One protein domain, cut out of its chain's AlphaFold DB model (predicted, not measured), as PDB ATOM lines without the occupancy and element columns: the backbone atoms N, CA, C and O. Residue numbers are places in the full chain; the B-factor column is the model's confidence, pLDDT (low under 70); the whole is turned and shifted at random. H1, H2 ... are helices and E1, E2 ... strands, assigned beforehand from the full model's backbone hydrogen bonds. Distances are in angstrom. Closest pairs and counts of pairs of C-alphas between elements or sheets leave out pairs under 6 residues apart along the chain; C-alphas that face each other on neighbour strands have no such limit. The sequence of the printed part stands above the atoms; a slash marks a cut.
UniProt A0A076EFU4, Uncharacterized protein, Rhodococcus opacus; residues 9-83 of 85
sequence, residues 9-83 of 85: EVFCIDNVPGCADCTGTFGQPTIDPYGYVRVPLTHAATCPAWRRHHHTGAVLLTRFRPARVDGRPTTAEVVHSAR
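This is residues 9 to 83 of the 85 residues of an uncharacterized protein of Rhodococcus opacus (UniProt A0A076EFU4). A narrow, twisted three-strand sheet has long E3 in its middle, with E1 along one side and E2 along the other beside the first part of E3; the short helix H1 sits at one end of the sheet. Residues 9 to 36, with no named element, run outside this sheet and are tied to it by short pairings, residues 9 to 10 to E2 and residues 25 to 26 and 30 to 31 to E1. The 75 printed residues hold one named helix and three named strands, in the order E1, H1, E2, E3; the mixed sheet runs E1, E3, E2. The class is mixed, helices and strands, with under half of the residues in named elements. The whole is compact, with a radius of gyration of the C-alphas of 12.7 A, and elongated, spanning 36 by 23 by 20 A.

E3, residues 72 to 82, is 30.9 A long, from C-alpha 72 at (46.268, 17.485, 36.598) to C-alpha 82 at (30.006, 18.155, 10.323). E1, residues 37 to 43, is 19.4 A long and begins at (38.205, 15.138, 28.282). E2 is residues 64 to 69, 14.6 A, and H1 residues 48 to 54, 9.7 A.

E1 and E3 are parallel at 26 degrees, with N 39 and O 77 2.8 A apart, within hydrogen-bond range. E2 and E3 form an antiparallel hairpin at 125 degrees, with N 65 and O 76 2.8 A apart, also within range. The sheet is only just strongly twisted, its C-alphas up to 4.2 A off the best plane. H1 only grazes it, with residues 49 to 54; its closest C-alphas to E1 are those of Trp 50 and His 43, 6.5 A apart. In H1 every O i to N i+4 pair is within hydrogen-bond range.

The C-alphas farthest apart, of His 55 and Asp 70, are 36.8 A apart. The printed part has no cut, and no link is long. Mean pLDDT of the printed part is 73.3; residues 12 to 21 and 53 to 64 are under 70.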
ATOM      1  N   GLU A   9      42.466  22.323  29.801       83.12
ATOM      2  CA  GLU A   9      43.479  22.687  28.811       83.12
ATOM      3  C   GLU A   9      43.715  21.485  27.901       83.12
ATOM      4  O   GLU A   9      43.988  20.390  28.392       83.12
ATOM      5  N   VAL A  10      43.615  21.664  26.586       80.56
ATOM      6  CA  VAL A  10      43.860  20.599  25.606       80.56
ATOM      7  C   VAL A  10      44.967  21.040  24.668       80.56
ATOM      8  O   VAL A  10      44.893  22.111  24.070       80.56
ATOM      9  N   PHE A  11      46.003  20.214  24.551       77.12
ATOM     10  CA  PHE A  11      47.193  20.536  23.775       77.12
ATOM     11  C   PHE A  11      47.067  19.930  22.377       77.12
ATOM     12  O   PHE A  11      47.281  18.733  22.159       77.12
ATOM     13  N   CYS A  12      46.701  20.767  21.411       67.69
ATOM     14  CA  CYS A  12      46.757  20.404  20.003       67.69
ATOM     15  C   CYS A  12      48.226  20.359  19.573       67.69
ATOM     16  O   CYS A  12      48.913  21.370  19.605       67.69
ATOM     17  N   ILE A  13      48.719  19.178  19.196       60.97
ATOM     18  CA  ILE A  13      50.045  19.060  18.579       60.97
ATOM     19  C   ILE A  13      49.900  19.586  17.149       60.97
ATOM     20  O   ILE A  13      49.119  19.015  16.379       60.97
ATOM     21  N   ASP A  14      50.599  20.680  16.847       51.69
ATOM     22  CA  ASP A  14      50.602  21.343  15.543       51.69
ATOM     23  C   ASP A  14      51.012  20.397  14.401       51.69
ATOM     24  O   ASP A  14      51.660  19.370  14.612       51.69
ATOM     25  N   ASN A  15      50.636  20.771  13.174       49.38
ATOM     26  CA  ASN A  15      50.919  20.071  11.914       49.38
ATOM     27  C   ASN A  15      50.188  18.741  11.676       49.38
ATOM     28  O   ASN A  15      50.786  17.766  11.227       49.38
ATOM     29  N   VAL A  16      48.861  18.709  11.844       54.56
ATOM     30  CA  VAL A  16      48.064  17.759  11.046       54.56
ATOM     31  C   VAL A  16      47.885  18.371   9.649       54.56
ATOM     32  O   VAL A  16      47.218  19.407   9.543       54.56
ATOM     33  N   PRO A  17      48.474  17.795   8.580       46.84
ATOM     34  CA  PRO A  17      48.311  18.313   7.224       46.84
ATOM     35  C   PRO A  17      46.825  18.402   6.886       46.84
ATOM     36  O   PRO A  17      46.106  17.425   7.058       46.84
ATOM     37  N   GLY A  18      46.367  19.574   6.443       50.72
ATOM     38  CA  GLY A  18      44.955  19.846   6.160       50.72
ATOM     39  C   GLY A  18      44.241  20.694   7.216       50.72
ATOM     40  O   GLY A  18      43.255  21.330   6.861       50.72
ATOM     41  N   CYS A  19      44.757  20.804   8.448       60.03
ATOM     42  CA  CYS A  19      44.148  21.632   9.500       60.03
ATOM     43  C   CYS A  19      44.505  23.130   9.439       60.03
ATOM     44  O   CYS A  19      43.865  23.912  10.134       60.03
ATOM     45  N   ALA A  20      45.486  23.540   8.627       60.75
ATOM     46  CA  ALA A  20      45.871  24.952   8.491       60.75
ATOM     47  C   ALA A  20      44.721  25.828   7.954       60.75
ATOM     48  O   ALA A  20      44.524  26.941   8.424       60.75
ATOM     49  N   ASP A  21      43.906  25.274   7.047       66.81
ATOM     50  CA  ASP A  21      42.714  25.931   6.485       66.81
ATOM     51  C   ASP A  21      41.417  25.457   7.172       66.81
ATOM     52  O   ASP A  21      40.329  25.483   6.587       66.81
ATOM     53  N   CYS A  22      41.523  24.903   8.383       71.56
ATOM     54  CA  CYS A  22      40.376  24.377   9.108       71.56
ATOM     55  C   CYS A  22      39.501  25.520   9.625       71.56
ATOM     56  O   CYS A  22      39.943  26.349  10.414       71.56
ATOM     57  N   THR A  23      38.224  25.508   9.249       74.81
ATOM     58  CA  THR A  23      37.203  26.427   9.778       74.81
ATOM     59  C   THR A  23      36.382  25.800  10.910       74.81
ATOM     60  O   THR A  23      35.285  26.255  11.231       74.81
ATOM     61  N   GLY A  24      36.890  24.712  11.498       78.38
ATOM     62  CA  GLY A  24      36.250  24.020  12.608       78.38
ATOM     63  C   GLY A  24      36.182  24.899  13.856       78.38
ATOM     64  O   GLY A  24      37.138  25.584  14.201       78.38
ATOM     65  N   THR A  25      35.048  24.867  14.548       81.81
ATOM     66  CA  THR A  25      34.849  25.572  15.820       81.81
ATOM     67  C   THR A  25      34.821  24.568  16.965       81.81
ATOM     68  O   THR A  25      34.057  23.598  16.921       81.81
ATOM     69  N   PHE A  26      35.655  24.787  17.983       80.62
ATOM     70  CA  PHE A  26      35.622  23.997  19.212       80.62
ATOM     71  C   PHE A  26      34.363  24.337  20.017       80.62
ATOM     72  O   PHE A  26      34.055  25.507  20.233       80.62
ATOM     73  N   GLY A  27      33.633  23.312  20.448       82.81
ATOM     74  CA  GLY A  27      32.545  23.453  21.409       82.81
ATOM     75  C   GLY A  27      33.030  23.296  22.850       82.81
ATOM     76  O   GLY A  27      34.225  23.181  23.124       82.81
ATOM     77  N   GLN A  28      32.081  23.285  23.786       85.12
ATOM     78  CA  GLN A  28      32.392  23.151  25.205       85.12
ATOM     79  C   GLN A  28      32.959  21.750  25.510       85.12
ATOM     80  O   GLN A  28      32.312  20.755  25.172       85.12
ATOM     81  N   PRO A  29      34.136  21.650  26.151       86.69
ATOM     82  CA  PRO A  29      34.686  20.368  26.563       86.69
ATOM     83  C   PRO A  29      33.878  19.761  27.717       86.69
ATOM     84  O   PRO A  29      33.403  20.473  28.605       86.69
ATOM     85  N   THR A  30      33.767  18.436  27.735       88.50
ATOM     86  CA  THR A  30      33.170  17.662  28.830       88.50
ATOM     87  C   THR A  30      34.197  16.704  29.422       88.50
ATOM     88  O   THR A  30      35.176  16.358  28.768       88.50
ATOM     89  N   ILE A  31      34.003  16.300  30.676       86.88
ATOM     90  CA  ILE A  31      34.830  15.285  31.337       86.88
ATOM     91  C   ILE A  31      33.954  14.047  31.496       86.88
ATOM     92  O   ILE A  31      32.841  14.146  32.015       86.88
ATOM     93  N   ASP A  32      34.423  12.905  31.008       83.88
ATOM     94  CA  ASP A  32      33.723  11.637  31.171       83.88
ATOM     95  C   ASP A  32      33.939  11.046  32.586       83.88
ATOM     96  O   ASP A  32      34.789  11.523  33.345       83.88
ATOM     97  N   PRO A  33      33.189  10.000  32.981       83.06
ATOM     98  CA  PRO A  33      33.338   9.380  34.302       83.06
ATOM     99  C   PRO A  33      34.718   8.763  34.580       83.06
ATOM    100  O   PRO A  33      35.049   8.516  35.738       83.06
ATOM    101  N   TYR A  34      35.516   8.506  33.543       82.44
ATOM    102  CA  TYR A  34      36.863   7.943  33.643       82.44
ATOM    103  C   TYR A  34      37.950   9.035  33.681       82.44
ATOM    104  O   TYR A  34      39.133   8.723  33.815       82.44
ATOM    105  N   GLY A  35      37.566  10.314  33.603       77.88
ATOM    106  CA  GLY A  35      38.469  11.461  33.649       77.88
ATOM    107  C   GLY A  35      39.048  11.873  32.292       77.88
ATOM    108  O   GLY A  35      39.926  12.743  32.262       77.88
ATOM    109  N   TYR A  36      38.573  11.298  31.183       84.81
ATOM    110  CA  TYR A  36      38.925  11.740  29.835       84.81
ATOM    111  C   TYR A  36      38.156  13.004  29.474       84.81
ATOM    112  O   TYR A  36      36.968  13.151  29.760       84.81
ATOM    113  N   VAL A  37      38.833  13.922  28.796       87.88
ATOM    114  CA  VAL A  37      38.205  15.138  28.282       87.88
ATOM    115  C   VAL A  37      37.672  14.861  26.882       87.88
ATOM    116  O   VAL A  37      38.426  14.449  26.014       87.88
ATOM    117  N   ARG A  38      36.402  15.131  26.602       87.69
ATOM    118  CA  ARG A  38      35.860  15.117  25.240       87.69
ATOM    119  C   ARG A  38      35.678  16.534  24.739       87.69
ATOM    120  O   ARG A  38      35.034  17.346  25.398       87.69
ATOM    121  N   VAL A  39      36.221  16.831  23.564       84.62
ATOM    122  CA  VAL A  39      36.116  18.144  22.927       84.62
ATOM    123  C   VAL A  39      35.443  17.997  21.567       84.62
ATOM    124  O   VAL A  39      36.046  17.432  20.652       84.62
ATOM    125  N   PRO A  40      34.215  18.501  21.387       83.69
ATOM    126  CA  PRO A  40      33.600  18.530  20.071       83.69
ATOM    127  C   PRO A  40      34.277  19.596  19.198       83.69
ATOM    128  O   PRO A  40      34.443  20.740  19.617       83.69
ATOM    129  N   LEU A  41      34.636  19.237  17.968       81.00
ATOM    130  CA  LEU A  41      35.112  20.155  16.934       81.00
ATOM    131  C   LEU A  41      34.180  20.063  15.726       81.00
ATOM    132  O   LEU A  41      34.212  19.090  14.971       81.00
ATOM    133  N   THR A  42      33.339  21.080  15.545       81.69
ATOM    134  CA  THR A  42      32.329  21.098  14.478       81.69
ATOM    135  C   THR A  42      32.834  21.862  13.262       81.69
ATOM    136  O   THR A  42      33.250  23.011  13.380       81.69
ATOM    137  N   HIS A  43      32.744  21.254  12.083       82.12
ATOM    138  CA  HIS A  43      33.187  21.814  10.808       82.12
ATOM    139  C   HIS A  43      32.001  22.272   9.965       82.12
ATOM    140  O   HIS A  43      30.955  21.624   9.950       82.12
ATOM    141  N   ALA A  44      32.167  23.347   9.195       78.19
ATOM    142  CA  ALA A  44      31.244  23.627   8.098       78.19
ATOM    143  C   ALA A  44      31.309  22.496   7.053       78.19
ATOM    144  O   ALA A  44      32.386  21.960   6.789       78.19
ATOM    145  N   ALA A  45      30.196  22.176   6.386       74.19
ATOM    146  CA  ALA A  45      30.179  21.172   5.310       74.19
ATOM    147  C   ALA A  45      31.113  21.527   4.126       74.19
ATOM    148  O   ALA A  45      31.512  20.669   3.334       74.19
ATOM    149  N   THR A  46      31.476  22.804   3.994       77.50
ATOM    150  CA  THR A  46      32.428  23.331   3.007       77.50
ATOM    151  C   THR A  46      33.878  23.337   3.489       77.50
ATOM    152  O   THR A  46      34.755  23.658   2.692       77.50
ATOM    153  N   CYS A  47      34.160  22.975   4.747       78.38
ATOM    154  CA  CYS A  47      35.508  22.987   5.313       78.38
ATOM    155  C   CYS A  47      36.445  22.092   4.474       78.38
ATOM    156  O   CYS A  47      36.219  20.878   4.394       78.38
ATOM    157  N   PRO A  48      37.501  22.648   3.845       73.81
ATOM    158  CA  PRO A  48      38.415  21.871   3.010       73.81
ATOM    159  C   PRO A  48      39.161  20.804   3.808       73.81
ATOM    160  O   PRO A  48      39.410  19.719   3.292       73.81
ATOM    161  N   ALA A  49      39.499  21.092   5.071       73.12
ATOM    162  CA  ALA A  49      40.081  20.119   5.995       73.12
ATOM    163  C   ALA A  49      39.122  18.942   6.204       73.12
ATOM    164  O   ALA A  49      39.470  17.793   5.944       73.12
ATOM    165  N   TRP A  50      37.877  19.240   6.582       74.69
ATOM    166  CA  TRP A  50      36.840  18.232   6.764       74.69
ATOM    167  C   TRP A  50      36.651  17.393   5.504       74.69
ATOM    168  O   TRP A  50      36.764  16.180   5.578       74.69
ATOM    169  N   ARG A  51      36.452  18.008   4.331       74.06
ATOM    170  CA  ARG A  51      36.259  17.275   3.068       74.06
ATOM    171  C   ARG A  51      37.447  16.382   2.717       74.06
ATOM    172  O   ARG A  51      37.235  15.222   2.377       74.06
ATOM    173  N   ARG A  52      38.682  16.886   2.841       71.88
ATOM    174  CA  ARG A  52      39.910  16.116   2.563       71.88
ATOM    175  C   ARG A  52      40.033  14.861   3.434       71.88
ATOM    176  O   ARG A  52      40.576  13.867   2.968       71.88
ATOM    177  N   HIS A  53      39.507  14.888   4.656       64.31
ATOM    178  CA  HIS A  53      39.645  13.782   5.607       64.31
ATOM    179  C   HIS A  53      38.336  13.032   5.932       64.31
ATOM    180  O   HIS A  53      38.359  12.010   6.612       64.31
ATOM    181  N   HIS A  54      37.184  13.509   5.462       59.97
ATOM    182  CA  HIS A  54      35.896  12.830   5.620       59.97
ATOM    183  C   HIS A  54      35.807  11.605   4.700       59.97
ATOM    184  O   HIS A  54      35.214  10.594   5.064       59.97
ATOM    185  N   HIS A  55      36.456  11.660   3.529       50.25
ATOM    186  CA  HIS A  55      36.520  10.539   2.586       50.25
ATOM    187  C   HIS A  55      37.492   9.426   2.997       50.25
ATOM    188  O   HIS A  55      37.402   8.326   2.463       50.25
ATOM    189  N   THR A  56      38.397   9.668   3.951       47.91
ATOM    190  CA  THR A  56      39.372   8.658   4.391       47.91
ATOM    191  C   THR A  56      38.845   7.726   5.482       47.91
ATOM    192  O   THR A  56      39.624   6.926   5.981       47.91
ATOM    193  N   GLY A  57      37.551   7.792   5.832       37.66
ATOM    194  CA  GLY A  57      36.906   6.888   6.789       37.66
ATOM    195  C   GLY A  57      37.513   6.985   8.190       37.66
ATOM    196  O   GLY A  57      38.519   6.363   8.479       37.66
ATOM    197  N   ALA A  58      36.907   7.767   9.088       36.12
ATOM    198  CA  ALA A  58      37.335   7.900  10.493       36.12
ATOM    199  C   ALA A  58      38.765   8.454  10.739       36.12
ATOM    200  O   ALA A  58      39.218   8.493  11.883       36.12
ATOM    201  N   VAL A  59      39.469   8.947   9.706       41.50
ATOM    202  CA  VAL A  59      40.849   9.471   9.817       41.50
ATOM    203  C   VAL A  59      40.925  11.015   9.878       41.50
ATOM    204  O   VAL A  59      41.966  11.604   9.618       41.50
ATOM    205  N   LEU A  60      39.880  11.710  10.342       46.50
ATOM    206  CA  LEU A  60      40.112  12.842  11.266       46.50
ATOM    207  C   LEU A  60      40.085  12.255  12.670       46.50
ATOM    208  O   LEU A  60      39.142  12.415  13.436       46.50
ATOM    209  N   LEU A  61      41.122  11.447  12.883       47.84
ATOM    210  CA  LEU A  61      41.349  10.537  13.985       47.84
ATOM    211  C   LEU A  61      40.925  11.163  15.308       47.84
ATOM    212  O   LEU A  61      41.441  12.213  15.696       47.84
ATOM    213  N   THR A  62      40.086  10.436  16.028       52.25
ATOM    214  CA  THR A  62      40.031  10.426  17.481       52.25
ATOM    215  C   THR A  62      41.457  10.284  18.022       52.25
ATOM    216  O   THR A  62      41.976   9.184  18.197       52.25
ATOM    217  N   ARG A  63      42.172  11.399  18.181       60.56
ATOM    218  CA  ARG A  63      43.534  11.394  18.712       60.56
ATOM    219  C   ARG A  63      43.447  11.777  20.165       60.56
ATOM    220  O   ARG A  63      43.058  12.902  20.467       60.56
ATOM    221  N   PHE A  64      43.870  10.862  21.029       69.81
ATOM    222  CA  PHE A  64      44.180  11.204  22.403       69.81
ATOM    223  C   PHE A  64      45.247  12.298  22.391       69.81
ATOM    224  O   PHE A  64      46.360  12.119  21.893       69.81
ATOM    225  N   ARG A  65      44.863  13.474  22.871       76.06
ATOM    226  CA  ARG A  65      45.734  14.623  23.061       76.06
ATOM    227  C   ARG A  65      46.109  14.707  24.530       76.06
ATOM    228  O   ARG A  65      45.262  14.418  25.374       76.06
ATOM    229  N   PRO A  66      47.334  15.127  24.865       82.56
ATOM    230  CA  PRO A  66      47.618  15.554  26.222       82.56
ATOM    231  C   PRO A  66      46.615  16.637  26.626       82.56
ATOM    232  O   PRO A  66      46.299  17.534  25.838       82.56
ATOM    233  N   ALA A  67      46.110  16.545  27.847       87.31
ATOM    234  CA  ALA A  67      45.204  17.527  28.412       87.31
ATOM    235  C   ALA A  67      45.479  17.717  29.901       87.31
ATOM    236  O   ALA A  67      46.185  16.925  30.529       87.31
ATOM    237  N   ARG A  68      44.934  18.789  30.471       89.25
ATOM    238  CA  ARG A  68      44.957  19.048  31.908       89.25
ATOM    239  C   ARG A  68      43.579  19.457  32.400       89.25
ATOM    240  O   ARG A  68      42.911  20.257  31.754       89.25
ATOM    241  N   VAL A  69      43.194  18.942  33.563       87.62
ATOM    242  CA  VAL A  69      42.012  19.377  34.319       87.62
ATOM    243  C   VAL A  69      42.505  19.939  35.645       87.62
ATOM    244  O   VAL A  69      43.108  19.216  36.435       87.62
ATOM    245  N   ASP A  70      42.331  21.244  35.853       88.88
ATOM    246  CA  ASP A  70      42.853  21.978  37.015       88.88
ATOM    247  C   ASP A  70      44.349  21.699  37.279       88.88
ATOM    248  O   ASP A  70      44.800  21.534  38.411       88.88
ATOM    249  N   GLY A  71      45.130  21.606  36.194       86.56
ATOM    250  CA  GLY A  71      46.570  21.329  36.225       86.56
ATOM    251  C   GLY A  71      46.953  19.848  36.323       86.56
ATOM    252  O   GLY A  71      48.124  19.525  36.126       86.56
ATOM    253  N   ARG A  72      46.003  18.932  36.561       88.56
ATOM    254  CA  ARG A  72      46.268  17.485  36.598       88.56
ATOM    255  C   ARG A  72      46.311  16.902  35.187       88.56
ATOM    256  O   ARG A  72      45.377  17.156  34.427       88.56
ATOM    257  N   PRO A  73      47.348  16.128  34.826       89.50
ATOM    258  CA  PRO A  73      47.461  15.539  33.498       89.50
ATOM    259  C   PRO A  73      46.354  14.510  33.256       89.50
ATOM    260  O   PRO A  73      46.049  13.688  34.117       89.50
ATOM    261  N   THR A  74      45.777  14.555  32.063       90.12
ATOM    262  CA  THR A  74      44.832  13.571  31.534       90.12
ATOM    263  C   THR A  74      45.005  13.486  30.013       90.12
ATOM    264  O   THR A  74      45.955  14.038  29.444       90.12
ATOM    265  N   THR A  75      44.090  12.800  29.339       87.62
ATOM    266  CA  THR A  75      44.001  12.787  27.885       87.62
ATOM    267  C   THR A  75      42.656  13.326  27.416       87.62
ATOM    268  O   THR A  75      41.636  13.199  28.097       87.62
ATOM    269  N   ALA A  76      42.676  13.973  26.257       85.00
ATOM    270  CA  ALA A  76      41.501  14.496  25.593       85.00
ATOM    271  C   ALA A  76      41.250  13.785  24.269       85.00
ATOM    272  O   ALA A  76      42.163  13.571  23.478       85.00
ATOM    273  N   GLU A  77      39.994  13.492  24.004       83.38
ATOM    274  CA  GLU A  77      39.458  13.049  22.737       83.38
ATOM    275  C   GLU A  77      38.883  14.262  21.992       83.38
ATOM    276  O   GLU A  77      37.973  14.925  22.489       83.38
ATOM    277  N   VAL A  78      39.388  14.555  20.790       78.94
ATOM    278  CA  VAL A  78      38.768  15.556  19.907       78.94
ATOM    279  C   VAL A  78      37.820  14.837  18.954       78.94
ATOM    280  O   VAL A  78      38.260  14.060  18.109       78.94
ATOM    281  N   VAL A  79      36.521  15.093  19.099       79.19
ATOM    282  CA  VAL A  79      35.465  14.468  18.300       79.19
ATOM    283  C   VAL A  79      35.085  15.411  17.173       79.19
ATOM    284  O   VAL A  79      34.525  16.482  17.408       79.19
ATOM    285  N   HIS A  80      35.392  15.024  15.939       79.31
ATOM    286  CA  HIS A  80      35.089  15.841  14.774       79.31
ATOM    287  C   HIS A  80      33.679  15.546  14.247       79.31
ATOM    288  O   HIS A  80      33.318  14.388  14.046       79.31
ATOM    289  N   SER A  81      32.900  16.588  13.964       75.81
ATOM    290  CA  SER A  81      31.569  16.467  13.359       75.81
ATOM    291  C   SER A  81      31.363  17.491  12.244       75.81
ATOM    292  O   SER A  81      31.933  18.581  12.270       75.81
ATOM    293  N   ALA A  82      30.523  17.164  11.261       73.56
ATOM    294  CA  ALA A  82      30.006  18.155  10.323       73.56
ATOM    295  C   ALA A  82      28.805  18.875  10.941       73.56
ATOM    296  O   ALA A  82      27.947  18.241  11.555       73.56
ATOM    297  N   ARG A  83      28.688  20.182  10.706       70.56
ATOM    298  CA  ARG A  83      27.416  20.885  10.861       70.56
ATOM    299  C   ARG A  83      26.496  20.428   9.729       70.56
ATOM    300  O   ARG A  83      26.697  20.827   8.583       70.56
TER     301      ARG A  83